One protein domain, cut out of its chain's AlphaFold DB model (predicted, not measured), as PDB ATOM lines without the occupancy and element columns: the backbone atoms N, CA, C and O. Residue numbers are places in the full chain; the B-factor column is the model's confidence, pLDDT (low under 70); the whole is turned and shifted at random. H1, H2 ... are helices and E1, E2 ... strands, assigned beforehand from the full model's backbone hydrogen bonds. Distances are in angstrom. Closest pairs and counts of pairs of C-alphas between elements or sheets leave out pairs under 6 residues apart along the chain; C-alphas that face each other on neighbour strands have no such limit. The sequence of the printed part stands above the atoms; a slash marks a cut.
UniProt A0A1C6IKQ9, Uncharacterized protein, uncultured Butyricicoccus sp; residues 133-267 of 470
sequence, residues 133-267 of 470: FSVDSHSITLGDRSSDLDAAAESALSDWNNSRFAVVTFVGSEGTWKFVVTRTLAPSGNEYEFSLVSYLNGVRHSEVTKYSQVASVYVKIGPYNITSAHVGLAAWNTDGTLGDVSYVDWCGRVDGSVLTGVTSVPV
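What this domain is: This is residues 133 to 267 of the 470 residues of an uncharacterized protein of uncultured Butyricicoccus sp (UniProt A0A1C6IKQ9). Two strongly twisted sheets face each other as a sandwich, one of six strands and one of three, and the single helix H1 runs along one side of it, over E1 of the large sheet and E6 of the small one. The small sheet covers E2 to E5 of the large one, while E1 and E9 reach past it near H1. The printed part has 135 residues, in the order E1 H1 E2 E3 E4 E5 E6 E7 E8 E9; the sheets, E1 E9 E2 E3 E4 E5 and E6 E7 E8, are antiparallel throughout and the class is mostly strand. The whole is compact, with a radius of gyration of the C-alphas of 14.7 A, and spans 47 by 34 by 26 A.

Where its parts are: Find C-alpha 133 at (69.514, 55.723, 33.405); from there E1, residues 133 to 141, bends by 65 degrees at residue 136. Beside it look for E9, residues 258 to 265, which ends at C-alpha 265 at (70.839, 61.512, 33.854). The large sheet goes on with E2, residues 167 to 172, E3, residues 175 to 185 and 32.8 A long, E4, residues 192 to 200 and 26.2 A, and E5, residues 203 to 212 and 27.6 A, which bends by 51 degrees at residue 206. The small sheet holds E6, residues 216 to 225 and 27.3 A, E7, residues 228 to 236, which bends by 53 degrees at residue 233, and E8, residues 246 to 252. H1, residues 151 to 162, starts at C-alpha 151 at (89.324, 58.518, 59.373) and is 16.1 A long.

How they stand to each other: In the large sheet, look at N 138 and O 261 between E1 and E9, 2.9 A, and N 169 and O 260 between E2 and E9, 2.8 A. E2 E3 E4 E5 form a meander, each strand the antiparallel neighbour of the one before: N 170 and O 177, N 182 and O 195, and N 194 and O 210 are each 2.8 A apart. E6 E7 E8 form another, with N 220 and O 232 at 2.8 A and N 231 and O 249 at 2.9 A. Across the sandwich, E5 and E8 touch, the closest C-alphas being Val 208 and Val 248 at 5.7 A. H1 touches E6, closest at the C-alphas of Asn 161 and Lys 220, 5.6 A; its height is 9.0 A over the small sheet and 11.1 A over the large one. E1, H1, E2 make a split strand-helix-strand unit, two strands running the same way with E9 between them, its crossover right-handed. In H1 every O i to N i+4 pair is within hydrogen-bond range.

The domain as a whole: The C-alphas of Ser 146 and Ser 188, the two farthest apart, are 47.8 A from each other. The printed part has no cut and no long link. Mean pLDDT of the printed part is 74.3; among the stretches under 70 are residues 133 to 137, 142 to 156 and 263 to 267.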
ATOM      1  N   PHE A 133      68.537  56.588  34.085       41.94
ATOM      2  CA  PHE A 133      69.514  55.723  33.405       41.94
ATOM      3  C   PHE A 133      70.813  55.674  34.207       41.94
ATOM      4  O   PHE A 133      71.412  56.720  34.451       41.94
ATOM      5  N   SER A 134      71.261  54.478  34.590       48.94
ATOM      6  CA  SER A 134      72.530  54.274  35.294       48.94
ATOM      7  C   SER A 134      73.695  54.241  34.308       48.94
ATOM      8  O   SER A 134      73.817  53.278  33.555       48.94
ATOM      9  N   VAL A 135      74.545  55.272  34.303       48.16
ATOM     10  CA  VAL A 135      75.726  55.331  33.420       48.16
ATOM     11  C   VAL A 135      76.935  54.658  34.072       48.16
ATOM     12  O   VAL A 135      77.640  53.920  33.398       48.16
ATOM     13  N   ASP A 136      77.101  54.825  35.387       53.03
ATOM     14  CA  ASP A 136      78.098  54.132  36.206       53.03
ATOM     15  C   ASP A 136      77.520  53.843  37.600       53.03
ATOM     16  O   ASP A 136      76.853  54.696  38.193       53.03
ATOM     17  N   SER A 137      77.777  52.644  38.132       64.25
ATOM     18  CA  SER A 137      77.389  52.248  39.491       64.25
ATOM     19  C   SER A 137      78.627  52.022  40.355       64.25
ATOM     20  O   SER A 137      79.468  51.183  40.024       64.25
ATOM     21  N   HIS A 138      78.721  52.719  41.481       72.50
ATOM     22  CA  HIS A 138      79.761  52.495  42.481       72.50
ATOM     23  C   HIS A 138      79.135  52.029  43.793       72.50
ATOM     24  O   HIS A 138      78.103  52.556  44.207       72.50
ATOM     25  N   SER A 139      79.751  51.050  44.458       80.06
ATOM     26  CA  SER A 139      79.258  50.520  45.729       80.06
ATOM     27  C   SER A 139      80.350  50.478  46.783       80.06
ATOM     28  O   SER A 139      81.431  49.948  46.524       80.06
ATOM     29  N   ILE A 140      80.041  50.957  47.983       75.00
ATOM     30  CA  ILE A 140      80.895  50.801  49.158       75.00
ATOM     31  C   ILE A 140      80.138  50.054  50.256       75.00
ATOM     32  O   ILE A 140      78.938  50.253  50.455       75.00
ATOM     33  N   THR A 141      80.845  49.196  50.984       74.81
ATOM     34  CA  THR A 141      80.333  48.572  52.206       74.81
ATOM     35  C   THR A 141      80.834  49.371  53.394       74.81
ATOM     36  O   THR A 141      82.025  49.658  53.509       74.81
ATOM     37  N   LEU A 142      79.919  49.747  54.273       69.50
ATOM     38  CA  LEU A 142      80.228  50.479  55.486       69.50
ATOM     39  C   LEU A 142      80.596  49.462  56.576       69.50
ATOM     40  O   LEU A 142      79.810  48.564  56.888       69.50
ATOM     41  N   GLY A 143      81.833  49.573  57.065       58.72
ATOM     42  CA  GLY A 143      82.412  48.705  58.092       58.72
ATOM     43  C   GLY A 143      81.897  48.984  59.509       58.72
ATOM     44  O   GLY A 143      81.143  49.931  59.725       58.72
ATOM     45  N   ASP A 144      82.322  48.111  60.423       53.75
ATOM     46  CA  ASP A 144      81.846  47.905  61.801       53.75
ATOM     47  C   ASP A 144      81.753  49.180  62.670       53.75
ATOM     48  O   ASP A 144      82.514  50.133  62.490       53.75
ATOM     49  N   ARG A 145      80.820  49.178  63.633       56.44
ATOM     50  CA  ARG A 145      80.439  50.292  64.534       56.44
ATOM     51  C   ARG A 145      81.527  50.678  65.554       56.44
ATOM     52  O   ARG A 145      81.295  50.598  66.764       56.44
ATOM     53  N   SER A 146      82.701  51.133  65.125       48.84
ATOM     54  CA  SER A 146      83.641  51.775  66.051       48.84
ATOM     55  C   SER A 146      83.122  53.162  66.465       48.84
ATOM     56  O   SER A 146      82.509  53.900  65.692       48.84
ATOM     57  N   SER A 147      83.291  53.491  67.751       49.28
ATOM     58  CA  SER A 147      82.847  54.747  68.384       49.28
ATOM     59  C   SER A 147      83.524  55.996  67.825       49.28
ATOM     60  O   SER A 147      83.049  57.107  68.051       49.28
ATOM     61  N   ASP A 148      84.603  55.787  67.086       47.00
ATOM     62  CA  ASP A 148      85.246  56.775  66.255       47.00
ATOM     63  C   ASP A 148      84.798  56.469  64.836       47.00
ATOM     64  O   ASP A 148      84.988  55.358  64.345       47.00
ATOM     65  N   LEU A 149      84.173  57.435  64.166       52.94
ATOM     66  CA  LEU A 149      84.102  57.358  62.719       52.94
ATOM     67  C   LEU A 149      85.550  57.337  62.234       52.94
ATOM     68  O   LEU A 149      86.210  58.373  62.222       52.94
ATOM     69  N   ASP A 150      86.074  56.145  61.953       55.66
ATOM     70  CA  ASP A 150      87.476  56.000  61.601       55.66
ATOM     71  C   ASP A 150      87.766  56.934  60.426       55.66
ATOM     72  O   ASP A 150      86.971  57.034  59.487       55.66
ATOM     73  N   ALA A 151      88.915  57.610  60.446       57.06
ATOM     74  CA  ALA A 151      89.324  58.518  59.373       57.06
ATOM     75  C   ALA A 151      89.235  57.857  57.976       57.06
ATOM     76  O   ALA A 151      89.050  58.532  56.967       57.06
ATOM     77  N   ALA A 152      89.304  56.521  57.917       54.94
ATOM     78  CA  ALA A 152      89.052  55.718  56.724       54.94
ATOM     79  C   ALA A 152      87.587  55.762  56.238       54.94
ATOM     80  O   ALA A 152      87.352  55.882  55.037       54.94
ATOM     81  N   ALA A 153      86.604  55.701  57.139       61.06
ATOM     82  CA  ALA A 153      85.187  55.852  56.811       61.06
ATOM     83  C   ALA A 153      84.862  57.289  56.374       61.06
ATOM     84  O   ALA A 153      84.099  57.480  55.428       61.06
ATOM     85  N   GLU A 154      85.475  58.296  57.004       66.69
ATOM     86  CA  GLU A 154      85.360  59.691  56.558       66.69
ATOM     87  C   GLU A 154      86.005  59.914  55.185       66.69
ATOM     88  O   GLU A 154      85.396  60.549  54.326       66.69
ATOM     89  N   SER A 155      87.187  59.339  54.935       66.06
ATOM     90  CA  SER A 155      87.852  59.397  53.627       66.06
ATOM     91  C   SER A 155      87.023  58.711  52.541       66.06
ATOM     92  O   SER A 155      86.807  59.293  51.483       66.06
ATOM     93  N   ALA A 156      86.486  57.518  52.811       66.88
ATOM     94  CA  ALA A 156      85.645  56.794  51.858       66.88
ATOM     95  C   ALA A 156      84.339  57.547  51.548       66.88
ATOM     96  O   ALA A 156      83.915  57.606  50.395       66.88
ATOM     97  N   LEU A 157      83.711  58.169  52.555       75.38
ATOM     98  CA  LEU A 157      82.537  59.023  52.350       75.38
ATOM     99  C   LEU A 157      82.887  60.339  51.640       75.38
ATOM    100  O   LEU A 157      82.066  60.870  50.895       75.38
ATOM    101  N   SER A 158      84.087  60.880  51.849       75.25
ATOM    102  CA  SER A 158      84.584  62.052  51.125       75.25
ATOM    103  C   SER A 158      84.741  61.744  49.635       75.25
ATOM    104  O   SER A 158      84.162  62.441  48.800       75.25
ATOM    105  N   ASP A 159      85.423  60.648  49.295       72.88
ATOM    106  CA  ASP A 159      85.610  60.194  47.912       72.88
ATOM    107  C   ASP A 159      84.274  59.848  47.242       72.88
ATOM    108  O   ASP A 159      84.015  60.216  46.090       72.88
ATOM    109  N   TRP A 160      83.367  59.229  48.001       78.81
ATOM    110  CA  TRP A 160      81.992  59.000  47.580       78.81
ATOM    111  C   TRP A 160      81.269  60.299  47.211       78.81
ATOM    112  O   TRP A 160      80.731  60.433  46.113       78.81
ATOM    113  N   ASN A 161      81.263  61.280  48.117       80.00
ATOM    114  CA  ASN A 161      80.580  62.554  47.900       80.00
ATOM    115  C   ASN A 161      81.212  63.341  46.740       80.00
ATOM    116  O   ASN A 161      80.497  63.996  45.981       80.00
ATOM    117  N   ASN A 162      82.528  63.220  46.540       77.25
ATOM    118  CA  ASN A 162      83.230  63.799  45.394       77.25
ATOM    119  C   ASN A 162      82.802  63.190  44.050       77.25
ATOM    120  O   ASN A 162      82.930  63.857  43.023       77.25
ATOM    121  N   SER A 163      82.240  61.977  44.054       75.69
ATOM    122  CA  SER A 163      81.693  61.317  42.860       75.69
ATOM    123  C   SER A 163      80.306  61.838  42.453       75.69
ATOM    124  O   SER A 163      79.865  61.594  41.333       75.69
ATOM    125  N   ARG A 164      79.635  62.611  43.321       78.62
ATOM    126  CA  ARG A 164      78.415  63.389  43.017       78.62
ATOM    127  C   ARG A 164      77.272  62.580  42.395       78.62
ATOM    128  O   ARG A 164      76.663  62.990  41.406       78.62
ATOM    129  N   PHE A 165      76.945  61.442  42.998       81.25
ATOM    130  CA  PHE A 165      75.842  60.598  42.543       81.25
ATOM    131  C   PHE A 165      74.476  61.295  42.675       81.25
ATOM    132  O   PHE A 165      74.163  61.899  43.704       81.25
ATOM    133  N   ALA A 166      73.654  61.188  41.629       80.94
ATOM    134  CA  ALA A 166      72.303  61.756  41.587       80.94
ATOM    135  C   ALA A 166      71.254  60.799  42.172       80.94
ATOM    136  O   ALA A 166      70.237  61.242  42.703       80.94
ATOM    137  N   VAL A 167      71.518  59.490  42.109       84.06
ATOM    138  CA  VAL A 167      70.705  58.460  42.756       84.06
ATOM    139  C   VAL A 167      71.583  57.657  43.693       84.06
ATOM    140  O   VAL A 167      72.661  57.205  43.313       84.06
ATOM    141  N   VAL A 168      71.118  57.467  44.922       85.81
ATOM    142  CA  VAL A 168      71.829  56.680  45.924       85.81
ATOM    143  C   VAL A 168      70.871  55.716  46.604       85.81
ATOM    144  O   VAL A 168      69.803  56.103  47.060       85.81
ATOM    145  N   THR A 169      71.270  54.454  46.684       87.88
ATOM    146  CA  THR A 169      70.580  53.405  47.431       87.88
ATOM    147  C   THR A 169      71.405  53.044  48.655       87.88
ATOM    148  O   THR A 169      72.611  52.820  48.558       87.88
ATOM    149  N   PHE A 170      70.756  52.977  49.809       85.31
ATOM    150  CA  PHE A 170      71.361  52.590  51.072       85.31
ATOM    151  C   PHE A 170      70.587  51.420  51.675       85.31
ATOM    152  O   PHE A 170      69.384  51.512  51.903       85.31
ATOM    153  N   VAL A 171      71.279  50.319  51.948       85.81
ATOM    154  CA  VAL A 171      70.700  49.150  52.613       85.81
ATOM    155  C   VAL A 171      71.117  49.178  54.081       85.81
ATOM    156  O   VAL A 171      72.291  48.996  54.414       85.81
ATOM    157  N   GLY A 172      70.149  49.457  54.950       80.75
ATOM    158  CA  GLY A 172      70.342  49.677  56.383       80.75
ATOM    159  C   GLY A 172      69.480  48.789  57.268       80.75
ATOM    160  O   GLY A 172      68.823  47.865  56.793       80.75
ATOM    161  N   SER A 173      69.439  49.107  58.566       82.25
ATOM    162  CA  SER A 173      68.626  48.371  59.556       82.25
ATOM    163  C   SER A 173      67.133  48.368  59.242       82.25
ATOM    164  O   SER A 173      66.430  47.425  59.585       82.25
ATOM    165  N   GLU A 174      66.639  49.445  58.636       83.19
ATOM    166  CA  GLU A 174      65.210  49.680  58.384       83.19
ATOM    167  C   GLU A 174      64.762  49.162  57.006       83.19
ATOM    168  O   GLU A 174      63.580  49.220  56.659       83.19
ATOM    169  N   GLY A 175      65.706  48.632  56.222       86.38
ATOM    170  CA  GLY A 175      65.492  48.151  54.865       86.38
ATOM    171  C   GLY A 175      66.243  48.977  53.825       86.38
ATOM    172  O   GLY A 175      67.336  49.497  54.077       86.38
ATOM    173  N   THR A 176      65.669  49.059  52.629       88.25
ATOM    174  CA  THR A 176      66.292  49.713  51.477       88.25
ATOM    175  C   THR A 176      65.780  51.138  51.341       88.25
ATOM    176  O   THR A 176      64.623  51.376  50.994       88.25
ATOM    177  N   TRP A 177      66.676  52.084  51.573       89.75
ATOM    178  CA  TRP A 177      66.484  53.491  51.284       89.75
ATOM    179  C   TRP A 177      66.928  53.801  49.854       89.75
ATOM    180  O   TRP A 177      68.004  53.374  49.440       89.75
ATOM    181  N   LYS A 178      66.137  54.571  49.108       89.56
ATOM    182  CA  LYS A 178      66.495  55.110  47.788       89.56
ATOM    183  C   LYS A 178      66.319  56.622  47.807       89.56
ATOM    184  O   LYS A 178      65.272  57.124  48.197       89.56
ATOM    185  N   PHE A 179      67.340  57.337  47.365       88.62
ATOM    186  CA  PHE A 179      67.403  58.791  47.329       88.62
ATOM    187  C   PHE A 179      67.600  59.238  45.888       88.62
ATOM    188  O   PHE A 179      68.504  58.746  45.214       88.62
ATOM    189  N   VAL A 180      66.753  60.147  45.414       86.94
ATOM    190  CA  VAL A 180      66.746  60.602  44.020       86.94
ATOM    191  C   VAL A 180      66.788  62.120  43.982       86.94
ATOM    192  O   VAL A 180      65.897  62.778  44.518       86.94
ATOM    193  N   VAL A 181      67.812  62.660  43.326       84.44
ATOM    194  CA  VAL A 181      67.889  64.080  42.985       84.44
ATOM    195  C   VAL A 181      67.153  64.314  41.674       84.44
ATOM    196  O   VAL A 181      67.475  63.712  40.649       84.44
ATOM    197  N   THR A 182      66.198  65.233  41.688       78.94
ATOM    198  CA  THR A 182      65.545  65.756  40.491       78.94
ATOM    199  C   THR A 182      65.956  67.204  40.269       78.94
ATOM    200  O   THR A 182      66.301  67.933  41.201       78.94
ATOM    201  N   ARG A 183      65.947  67.616  39.001       76.44
ATOM    202  CA  ARG A 183      66.206  68.990  38.582       76.44
ATOM    203  C   ARG A 183      65.119  69.415  37.612       76.44
ATOM    204  O   ARG A 183      64.944  68.779  36.575       76.44
ATOM    205  N   THR A 184      64.460  70.517  37.913       72.69
ATOM    206  CA  THR A 184      63.446  71.152  37.071       72.69
ATOM    207  C   THR A 184      63.805  72.619  36.864       72.69
ATOM    208  O   THR A 184      64.537  73.222  37.649       72.69
ATOM    209  N   LEU A 185      63.362  73.207  35.753       70.62
ATOM    210  CA  LEU A 185      63.465  74.654  35.582       70.62
ATOM    211  C   LEU A 185      62.427  75.303  36.501       70.62
ATOM    212  O   LEU A 185      61.260  74.909  36.469       70.62
ATOM    213  N   ALA A 186      62.841  76.274  37.313       73.50
ATOM    214  CA  ALA A 186      61.911  76.974  38.184       73.50
ATOM    215  C   ALA A 186      60.860  77.727  37.344       73.50
ATOM    216  O   ALA A 186      61.175  78.194  36.244       73.50
ATOM    217  N   PRO A 187      59.638  77.939  37.865       69.31
ATOM    218  CA  PRO A 187      58.587  78.676  37.156       69.31
ATOM    219  C   PRO A 187      58.992  80.098  36.731       69.31
ATOM    220  O   PRO A 187      58.428  80.650  35.791       69.31
ATOM    221  N   SER A 188      59.975  80.693  37.414       71.25
ATOM    222  CA  SER A 188      60.538  82.010  37.101       71.25
ATOM    223  C   SER A 188      61.483  82.017  35.890       71.25
ATOM    224  O   SER A 188      61.853  83.094  35.430       71.25
ATOM    225  N   GLY A 189      61.911  80.849  35.394       65.94
ATOM    226  CA  GLY A 189      62.819  80.683  34.252       65.94
ATOM    227  C   GLY A 189      64.292  81.028  34.514       65.94
ATOM    228  O   GLY A 189      65.143  80.702  33.690       65.94
ATOM    229  N   ASN A 190      64.610  81.644  35.656       67.75
ATOM    230  CA  ASN A 190      65.947  82.168  35.965       67.75
ATOM    231  C   ASN A 190      66.773  81.272  36.905       67.75
ATOM    232  O   ASN A 190      67.963  81.519  37.117       67.75
ATOM    233  N   GLU A 191      66.150  80.249  37.489       75.88
ATOM    234  CA  GLU A 191      66.759  79.344  38.463       75.88
ATOM    235  C   GLU A 191      66.335  77.901  38.186       75.88
ATOM    236  O   GLU A 191      65.356  77.644  37.482       75.88
ATOM    237  N   TYR A 192      67.079  76.952  38.746       73.44
ATOM    238  CA  TYR A 192      66.681  75.552  38.759       73.44
ATOM    239  C   TYR A 192      66.141  75.197  40.137       73.44
ATOM    240  O   TYR A 192      66.704  75.593  41.160       73.44
ATOM    241  N   GLU A 193      65.050  74.445  40.138       82.12
ATOM    242  CA  GLU A 193      64.511  73.773  41.306       82.12
ATOM    243  C   GLU A 193      65.150  72.385  41.399       82.12
ATOM    244  O   GLU A 193      65.211  71.634  40.423       82.12
ATOM    245  N   PHE A 194      65.667  72.060  42.576       81.88
ATOM    246  CA  PHE A 194      66.295  70.787  42.874       81.88
ATOM    247  C   PHE A 194      65.585  70.151  44.050       81.88
ATOM    248  O   PHE A 194      65.594  70.724  45.141       81.88
ATOM    249  N   SER A 195      65.038  68.958  43.853       84.31
ATOM    250  CA  SER A 195      64.491  68.166  44.948       84.31
ATOM    251  C   SER A 195      65.341  66.941  45.210       84.31
ATOM    252  O   SER A 195      65.815  66.288  44.284       84.31
ATOM    253  N   LEU A 196      65.490  66.596  46.481       89.19
ATOM    254  CA  LEU A 196      65.899  65.270  46.909       89.19
ATOM    255  C   LEU A 196      64.689  64.567  47.497       89.19
ATOM    256  O   LEU A 196      64.187  64.993  48.534       89.19
ATOM    257  N   VAL A 197      64.256  63.491  46.850       88.75
ATOM    258  CA  VAL A 197      63.152  62.653  47.322       88.75
ATOM    259  C   VAL A 197      63.720  61.359  47.887       88.75
ATOM    260  O   VAL A 197      64.544  60.709  47.237       88.75
ATOM    261  N   SER A 198      63.273  60.975  49.077       90.56
ATOM    262  CA  SER A 198      63.616  59.700  49.697       90.56
ATOM    263  C   SER A 198      62.464  58.703  49.605       90.56
ATOM    264  O   SER A 198      61.278  59.046  49.644       90.56
ATOM    265  N   TYR A 199      62.831  57.433  49.490       89.00
ATOM    266  CA  TYR A 199      61.929  56.296  49.495       89.00
ATOM    267  C   TYR A 199      62.470  55.253  50.464       89.00
ATOM    268  O   TYR A 199      63.640  54.886  50.372       89.00
ATOM    269  N   LEU A 200      61.618  54.737  51.342       88.75
ATOM    270  CA  LEU A 200      61.922  53.606  52.211       88.75
ATOM    271  C   LEU A 200      61.119  52.399  51.737       88.75
ATOM    272  O   LEU A 200      59.891  52.443  51.685       88.75
ATOM    273  N   ASN A 201      61.812  51.323  51.367       89.19
ATOM    274  CA  ASN A 201      61.206  50.092  50.854       89.19
ATOM    275  C   ASN A 201      60.221  50.360  49.694       89.19
ATOM    276  O   ASN A 201      59.161  49.746  49.597       89.19
ATOM    277  N   GLY A 202      60.568  51.321  48.828       82.19
ATOM    278  CA  GLY A 202      59.767  51.733  47.669       82.19
ATOM    279  C   GLY A 202      58.643  52.734  47.965       82.19
ATOM    280  O   GLY A 202      58.030  53.242  47.029       82.19
ATOM    281  N   VAL A 203      58.384  53.071  49.230       86.19
ATOM    282  CA  VAL A 203      57.364  54.057  49.619       86.19
ATOM    283  C   VAL A 203      58.017  55.416  49.825       86.19
ATOM    284  O   VAL A 203      59.015  55.517  50.537       86.19
ATOM    285  N   ARG A 204      57.458  56.471  49.220       88.00
ATOM    286  CA  ARG A 204      57.955  57.846  49.396       88.00
ATOM    287  C   ARG A 204      57.920  58.223  50.877       88.00
ATOM    288  O   ARG A 204      56.875  58.102  51.510       88.00
ATOM    289  N   HIS A 205      59.056  58.675  51.396       87.94
ATOM    290  CA  HIS A 205      59.251  58.953  52.813       87.94
ATOM    291  C   HIS A 205      59.290  60.462  53.086       87.94
ATOM    292  O   HIS A 205      58.422  60.978  53.787       87.94
ATOM    293  N   SER A 206      60.227  61.190  52.478       89.19
ATOM    294  CA  SER A 206      60.346  62.642  52.634       89.19
ATOM    295  C   SER A 206      60.930  63.312  51.382       89.19
ATOM    296  O   SER A 206      61.331  62.658  50.414       89.19
ATOM    297  N   GLU A 207      60.899  64.646  51.352       88.69
ATOM    298  CA  GLU A 207      61.480  65.452  50.280       88.69
ATOM    299  C   GLU A 207      62.035  66.764  50.835       88.69
ATOM    300  O   GLU A 207      61.443  67.371  51.730       88.69
ATOM    301  N   VAL A 208      63.150  67.224  50.267       87.31
ATOM    302  CA  VAL A 208      63.641  68.593  50.441       87.31
ATOM    303  C   VAL A 208      63.893  69.234  49.084       87.31
ATOM    304  O   VAL A 208      64.503  68.614  48.214       87.31
ATOM    305  N   THR A 209      63.460  70.483  48.919       83.50
ATOM    306  CA  THR A 209      63.555  71.226  47.656       83.50
ATOM    307  C   THR A 209      64.316  72.533  47.846       83.50
ATOM    308  O   THR A 209      64.153  73.217  48.859       83.50
ATOM    309  N   LYS A 210      65.151  72.891  46.868       77.88
ATOM    310  CA  LYS A 210      65.901  74.149  46.821       77.88
ATOM    311  C   LYS A 210      65.868  74.792  45.446       77.88
ATOM    312  O   LYS A 210      65.860  74.104  44.435       77.88
ATOM    313  N   TYR A 211      65.981  76.114  45.438       69.94
ATOM    314  CA  TYR A 211      66.168  76.919  44.237       69.94
ATOM    315  C   TYR A 211      67.593  77.470  44.232       69.94
ATOM    316  O   TYR A 211      68.048  77.994  45.252       69.94
ATOM    317  N   SER A 212      68.341  77.280  43.143       68.44
ATOM    318  CA  SER A 212      69.704  77.820  43.050       68.44
ATOM    319  C   SER A 212      70.268  77.850  41.627       68.44
ATOM    320  O   SER A 212      69.823  77.122  40.736       68.44
ATOM    321  N   GLN A 213      71.309  78.661  41.423       67.00
ATOM    322  CA  GLN A 213      72.171  78.622  40.241       67.00
ATOM    323  C   GLN A 213      73.467  77.890  40.591       67.00
ATOM    324  O   GLN A 213      74.387  78.462  41.168       67.00
ATOM    325  N   VAL A 214      73.530  76.599  40.275       69.75
ATOM    326  CA  VAL A 214      74.618  75.707  40.709       69.75
ATOM    327  C   VAL A 214      75.111  74.857  39.547       69.75
ATOM    328  O   VAL A 214      74.365  74.573  38.609       69.75
ATOM    329  N   ALA A 215      76.382  74.458  39.600       63.03
ATOM    330  CA  ALA A 215      77.020  73.677  38.543       63.03
ATOM    331  C   ALA A 215      76.572  72.211  38.553       63.03
ATOM    332  O   ALA A 215      76.403  71.601  37.501       63.03
ATOM    333  N   SER A 216      76.378  71.638  39.743       70.50
ATOM    334  CA  SER A 216      75.883  70.270  39.908       70.50
ATOM    335  C   SER A 216      75.207  70.097  41.258       70.50
ATOM    336  O   SER A 216      75.592  70.751  42.227       70.50
ATOM    337  N   VAL A 217      74.256  69.171  41.338       77.81
ATOM    338  CA  VAL A 217      73.555  68.819  42.574       77.81
ATOM    339  C   VAL A 217      73.575  67.308  42.739       77.81
ATOM    340  O   VAL A 217      73.428  66.584  41.756       77.81
ATOM    341  N   TYR A 218      73.810  66.842  43.961       82.25
ATOM    342  CA  TYR A 218      74.031  65.429  44.245       82.25
ATOM    343  C   TYR A 218      73.586  65.048  45.658       82.25
ATOM    344  O   TYR A 218      73.387  65.905  46.526       82.25
ATOM    345  N   VAL A 219      73.438  63.742  45.885       86.12
ATOM    346  CA  VAL A 219      73.165  63.190  47.213       86.12
ATOM    347  C   VAL A 219      74.458  63.182  48.017       86.12
ATOM    348  O   VAL A 219      75.420  62.503  47.659       86.12
ATOM    349  N   LYS A 220      74.472  63.909  49.130       86.06
ATOM    350  CA  LYS A 220      75.554  63.884  50.109       86.06
ATOM    351  C   LYS A 220      75.196  62.965  51.260       86.06
ATOM    352  O   LYS A 220      74.113  63.066  51.835       86.06
ATOM    353  N   ILE A 221      76.146  62.115  51.627       82.69
ATOM    354  CA  ILE A 221      76.040  61.241  52.791       82.69
ATOM    355  C   ILE A 221      77.122  61.615  53.781       82.69
ATOM    356  O   ILE A 221      78.305  61.667  53.447       82.69
ATOM    357  N   GLY A 222      76.694  61.902  55.002       76.56
ATOM    358  CA  GLY A 222      77.572  62.216  56.115       76.56
ATOM    359  C   GLY A 222      77.282  61.316  57.310       76.56
ATOM    360  O   GLY A 222      76.192  60.752  57.422       76.56
ATOM    361  N   PRO A 223      78.235  61.171  58.232       68.44
ATOM    362  CA  PRO A 223      77.931  60.606  59.536       68.44
ATOM    363  C   PRO A 223      76.932  61.480  60.302       68.44
ATOM    364  O   PRO A 223      77.047  62.703  60.284       68.44
ATOM    365  N   TYR A 224      75.972  60.860  60.994       65.12
ATOM    366  CA  TYR A 224      75.183  61.551  62.022       65.12
ATOM    367  C   TYR A 224      75.658  61.165  63.419       65.12
ATOM    368  O   TYR A 224      75.981  62.011  64.247       65.12
ATOM    369  N   ASN A 225      75.699  59.859  63.670       67.38
ATOM    370  CA  ASN A 225      76.172  59.255  64.904       67.38
ATOM    371  C   ASN A 225      76.659  57.826  64.599       67.38
ATOM    372  O   ASN A 225      76.580  57.362  63.462       67.38
ATOM    373  N   ILE A 226      77.111  57.102  65.622       64.81
ATOM    374  CA  ILE A 226      77.603  55.716  65.500       64.81
ATOM    375  C   ILE A 226      76.585  54.726  64.894       64.81
ATOM    376  O   ILE A 226      76.943  53.629  64.481       64.81
ATOM    377  N   THR A 227      75.300  55.080  64.860       71.25
ATOM    378  CA  THR A 227      74.198  54.217  64.416       71.25
ATOM    379  C   THR A 227      73.455  54.736  63.189       71.25
ATOM    380  O   THR A 227      72.566  54.051  62.692       71.25
ATOM    381  N   SER A 228      73.785  55.924  62.682       73.88
ATOM    382  CA  SER A 228      73.007  56.572  61.625       73.88
ATOM    383  C   SER A 228      73.881  57.434  60.720       73.88
ATOM    384  O   SER A 228      74.803  58.109  61.180       73.88
ATOM    385  N   ALA A 229      73.561  57.454  59.428       76.56
ATOM    386  CA  ALA A 229      74.099  58.432  58.488       76.56
ATOM    387  C   ALA A 229      73.040  59.478  58.143       76.56
ATOM    388  O   ALA A 229      71.869  59.152  57.972       76.56
ATOM    389  N   HIS A 230      73.463  60.731  58.021       84.25
ATOM    390  CA  HIS A 230      72.649  61.784  57.442       84.25
ATOM    391  C   HIS A 230      72.718  61.735  55.926       84.25
ATOM    392  O   HIS A 230      73.798  61.613  55.344       84.25
ATOM    393  N   VAL A 231      71.562  61.918  55.302       85.31
ATOM    394  CA  VAL A 231      71.438  62.020  53.855       85.31
ATOM    395  C   VAL A 231      70.873  63.386  53.517       85.31
ATOM    396  O   VAL A 231      69.926  63.859  54.147       85.31
ATOM    397  N   GLY A 232      71.487  64.057  52.551       87.31
ATOM    398  CA  GLY A 232      71.105  65.407  52.183       87.31
ATOM    399  C   GLY A 232      71.373  65.747  50.732       87.31
ATOM    400  O   GLY A 232      72.104  65.065  50.020       87.31
ATOM    401  N   LEU A 233      70.757  66.839  50.312       86.75
ATOM    402  CA  LEU A 233      70.963  67.491  49.039       86.75
ATOM    403  C   LEU A 233      72.156  68.433  49.164       86.75
ATOM    404  O   LEU A 233      72.126  69.361  49.976       86.75
ATOM    405  N   ALA A 234      73.198  68.202  48.370       83.62
ATOM    406  CA  ALA A 234      74.340  69.096  48.281       83.62
ATOM    407  C   ALA A 234      74.412  69.742  46.901       83.62
ATOM    408  O   ALA A 234      74.296  69.080  45.869       83.62
ATOM    409  N   ALA A 235      74.647  71.049  46.909       79.31
ATOM    410  CA  ALA A 235      74.949  71.817  45.721       79.31
ATOM    411  C   ALA A 235      76.459  72.024  45.596       79.31
ATOM    412  O   ALA A 235      77.152  72.281  46.580       79.31
ATOM    413  N   TRP A 236      76.969  71.937  44.374       74.81
ATOM    414  CA  TRP A 236      78.311  72.382  44.034       74.81
ATOM    415  C   TRP A 236      78.216  73.669  43.226       74.81
ATOM    416  O   TRP A 236      77.590  73.700  42.159       74.81
ATOM    417  N   ASN A 237      78.841  74.721  43.735       70.44
ATOM    418  CA  ASN A 237      78.824  76.030  43.112       70.44
ATOM    419  C   ASN A 237      79.728  76.050  41.869       70.44
ATOM    420  O   ASN A 237      80.657  75.251  41.718       70.44
ATOM    421  N   THR A 238      79.451  76.975  40.953       67.31
ATOM    422  CA  THR A 238      80.247  77.190  39.731       67.31
ATOM    423  C   THR A 238      81.672  77.662  40.017       67.31
ATOM    424  O   THR A 238      82.559  77.427  39.202       67.31
ATOM    425  N   ASP A 239      81.909  78.265  41.181       69.44
ATOM    426  CA  ASP A 239      83.226  78.702  41.659       69.44
ATOM    427  C   ASP A 239      84.089  77.564  42.239       69.44
ATOM    428  O   ASP A 239      85.219  77.797  42.666       69.44
ATOM    429  N   GLY A 240      83.582  76.327  42.245       66.19
ATOM    430  CA  GLY A 240      84.309  75.176  42.770       66.19
ATOM    431  C   GLY A 240      84.160  74.968  44.278       66.19
ATOM    432  O   GLY A 240      84.867  74.129  44.829       66.19
ATOM    433  N   THR A 241      83.267  75.699  44.948       74.00
ATOM    434  CA  THR A 241      82.992  75.525  46.379       74.00
ATOM    435  C   THR A 241      81.776  74.632  46.631       74.00
ATOM    436  O   THR A 241      80.878  74.489  45.794       74.00
ATOM    437  N   LEU A 242      81.738  74.008  47.811       72.00
ATOM    438  CA  LEU A 242      80.539  73.327  48.289       72.00
ATOM    439  C   LEU A 242      79.506  74.386  48.703       72.00
ATOM    440  O   LEU A 242      79.771  75.180  49.604       72.00
ATOM    441  N   GLY A 243      78.345  74.378  48.053       71.50
ATOM    442  CA  GLY A 243      77.202  75.208  48.423       71.50
ATOM    443  C   GLY A 243      76.418  74.634  49.607       71.50
ATOM    444  O   GLY A 243      76.807  73.642  50.227       71.50
ATOM    445  N   ASP A 244      75.275  75.246  49.912       74.12
ATOM    446  CA  ASP A 244      74.475  74.873  51.079       74.12
ATOM    447  C   ASP A 244      73.949  73.435  51.005       74.12
ATOM    448  O   ASP A 244      73.171  73.072  50.114       74.12
ATOM    449  N   VAL A 245      74.272  72.643  52.025       80.50
ATOM    450  CA  VAL A 245      73.741  71.288  52.210       80.50
ATOM    451  C   VAL A 245      72.426  71.353  52.980       80.50
ATOM    452  O   VAL A 245      72.348  72.001  54.020       80.50
ATOM    453  N   SER A 246      71.394  70.661  52.498       84.69
ATOM    454  CA  SER A 246      70.159  70.445  53.259       84.69
ATOM    455  C   SER A 246      69.888  68.970  53.452       84.69
ATOM    456  O   SER A 246      69.837  68.214  52.491       84.69
ATOM    457  N   TYR A 247      69.701  68.568  54.700       84.44
ATOM    458  CA  TYR A 247      69.443  67.179  55.051       84.44
ATOM    459  C   TYR A 247      67.963  66.840  54.880       84.44
ATOM    460  O   TYR A 247      67.102  67.661  55.194       84.44
ATOM    461  N   VAL A 248      67.697  65.645  54.354       85.44
ATOM    462  CA  VAL A 248      66.347  65.133  54.081       85.44
ATOM    463  C   VAL A 248      65.950  64.042  55.070       85.44
ATOM    464  O   VAL A 248      64.814  64.025  55.522       85.44
ATOM    465  N   ASP A 249      66.895  63.173  55.445       85.69
ATOM    466  CA  ASP A 249      66.654  62.014  56.307       85.69
ATOM    467  C   ASP A 249      67.926  61.583  57.050       85.69
ATOM    468  O   ASP A 249      69.049  62.021  56.766       85.69
ATOM    469  N   TRP A 250      67.739  60.667  57.999       85.44
ATOM    470  CA  TRP A 250      68.792  59.847  58.584       85.44
ATOM    471  C   TRP A 250      68.487  58.369  58.336       85.44
ATOM    472  O   TRP A 250      67.362  57.923  58.525       85.44
ATOM    473  N   CYS A 251      69.491  57.595  57.934       80.81
ATOM    474  CA  CYS A 251      69.348  56.165  57.696       80.81
ATOM    475  C   CYS A 251      70.109  55.353  58.751       80.81
ATOM    476  O   CYS A 251      71.285  55.606  59.033       80.81
ATOM    477  N   GLY A 252      69.429  54.375  59.359       79.38
ATOM    478  CA  GLY A 252      70.017  53.485  60.358       79.38
ATOM    479  C   GLY A 252      71.066  52.542  59.757       79.38
ATOM    480  O   GLY A 252      70.800  51.830  58.787       79.38
ATOM    481  N   ARG A 253      72.269  52.536  60.336       74.12
ATOM    482  CA  ARG A 253      73.416  51.722  59.915       74.12
ATOM    483  C   ARG A 253      73.506  50.419  60.705       74.12
ATOM    484  O   ARG A 253      73.305  50.398  61.921       74.12
ATOM    485  N   VAL A 254      73.875  49.352  60.004       71.31
ATOM    486  CA  VAL A 254      74.266  48.053  60.565       71.31
ATOM    487  C   VAL A 254      75.572  47.604  59.926       71.31
ATOM    488  O   VAL A 254      75.952  48.112  58.869       71.31
ATOM    489  N   ASP A 255      76.253  46.651  60.550       72.00
ATOM    490  CA  ASP A 255      77.494  46.117  60.000       72.00
ATOM    491  C   ASP A 255      77.206  45.449  58.656       72.00
ATOM    492  O   ASP A 255      76.279  44.646  58.521       72.00
ATOM    493  N   GLY A 256      77.966  45.837  57.632       68.31
ATOM    494  CA  GLY A 256      77.712  45.395  56.265       68.31
ATOM    495  C   GLY A 256      76.646  46.204  55.523       68.31
ATOM    496  O   GLY A 256      76.267  45.809  54.422       68.31
ATOM    497  N   SER A 257      76.179  47.339  56.063       74.94
ATOM    498  CA  SER A 257      75.357  48.289  55.308       74.94
ATOM    499  C   SER A 257      76.030  48.652  53.985       74.94
ATOM    500  O   SER A 257      77.199  49.044  53.950       74.94
ATOM    501  N   VAL A 258      75.285  48.545  52.888       78.38
ATOM    502  CA  VAL A 258      75.798  48.807  51.538       78.38
ATOM    503  C   VAL A 258      75.257  50.128  51.035       78.38
ATOM    504  O   VAL A 258      74.058  50.401  51.119       78.38
ATOM    505  N   LEU A 259      76.152  50.925  50.467       80.94
ATOM    506  CA  LEU A 259      75.829  52.154  49.780       80.94
ATOM    507  C   LEU A 259      76.128  51.994  48.293       80.94
ATOM    508  O   LEU A 259      77.246  51.644  47.935       80.94
ATOM    509  N   THR A 260      75.139  52.243  47.439       83.31
ATOM    510  CA  THR A 260      75.263  52.161  45.977       83.31
ATOM    511  C   THR A 260      74.851  53.482  45.347       83.31
ATOM    512  O   THR A 260      73.786  54.007  45.645       83.31
ATOM    513  N   GLY A 261      75.707  54.035  44.502       79.75
ATOM    514  CA  GLY A 261      75.614  55.372  43.956       79.75
ATOM    515  C   GLY A 261      75.643  55.262  42.455       79.75
ATOM    516  O   GLY A 261      76.449  54.520  41.892       79.75
ATOM    517  N   VAL A 262      74.722  55.971  41.827       71.31
ATOM    518  CA  VAL A 262      74.544  55.963  40.391       71.31
ATOM    519  C   VAL A 262      74.579  57.396  39.894       71.31
ATOM    520  O   VAL A 262      73.837  58.272  40.358       71.31
ATOM    521  N   THR A 263      75.463  57.644  38.935       62.59
ATOM    522  CA  THR A 263      75.393  58.841  38.106       62.59
ATOM    523  C   THR A 263      74.266  58.604  37.123       62.59
ATOM    524  O   THR A 263      74.394  57.859  36.151       62.59
ATOM    525  N   SER A 264      73.117  59.194  37.430       51.22
ATOM    526  CA  SER A 264      71.976  59.144  36.542       51.22
ATOM    527  C   SER A 264      71.770  60.466  35.841       51.22
ATOM    528  O   SER A 264      71.798  61.521  36.475       51.22
ATOM    529  N   VAL A 265      71.470  60.397  34.552       45.06
ATOM    530  CA  VAL A 265      70.839  61.512  33.854       45.06
ATOM    531  C   VAL A 265      69.343  61.439  34.179       45.06
ATOM    532  O   VAL A 265      68.708  60.454  33.790       45.06
ATOM    533  N   PRO A 266      68.763  62.409  34.913       42.41
ATOM    534  CA  PRO A 266      67.316  62.498  35.025       42.41
ATOM    535  C   PRO A 266      66.768  62.779  33.625       42.41
ATOM    536  O   PRO A 266      67.075  63.809  33.023       42.41
ATOM    537  N   VAL A 267      65.998  61.842  33.085       41.03
ATOM    538  CA  VAL A 267      65.275  62.046  31.830       41.03
ATOM    539  C   VAL A 267      63.881  62.516  32.211       41.03
ATOM    540  O   VAL A 267      63.208  61.899  33.032       41.03
TER     541      VAL A 267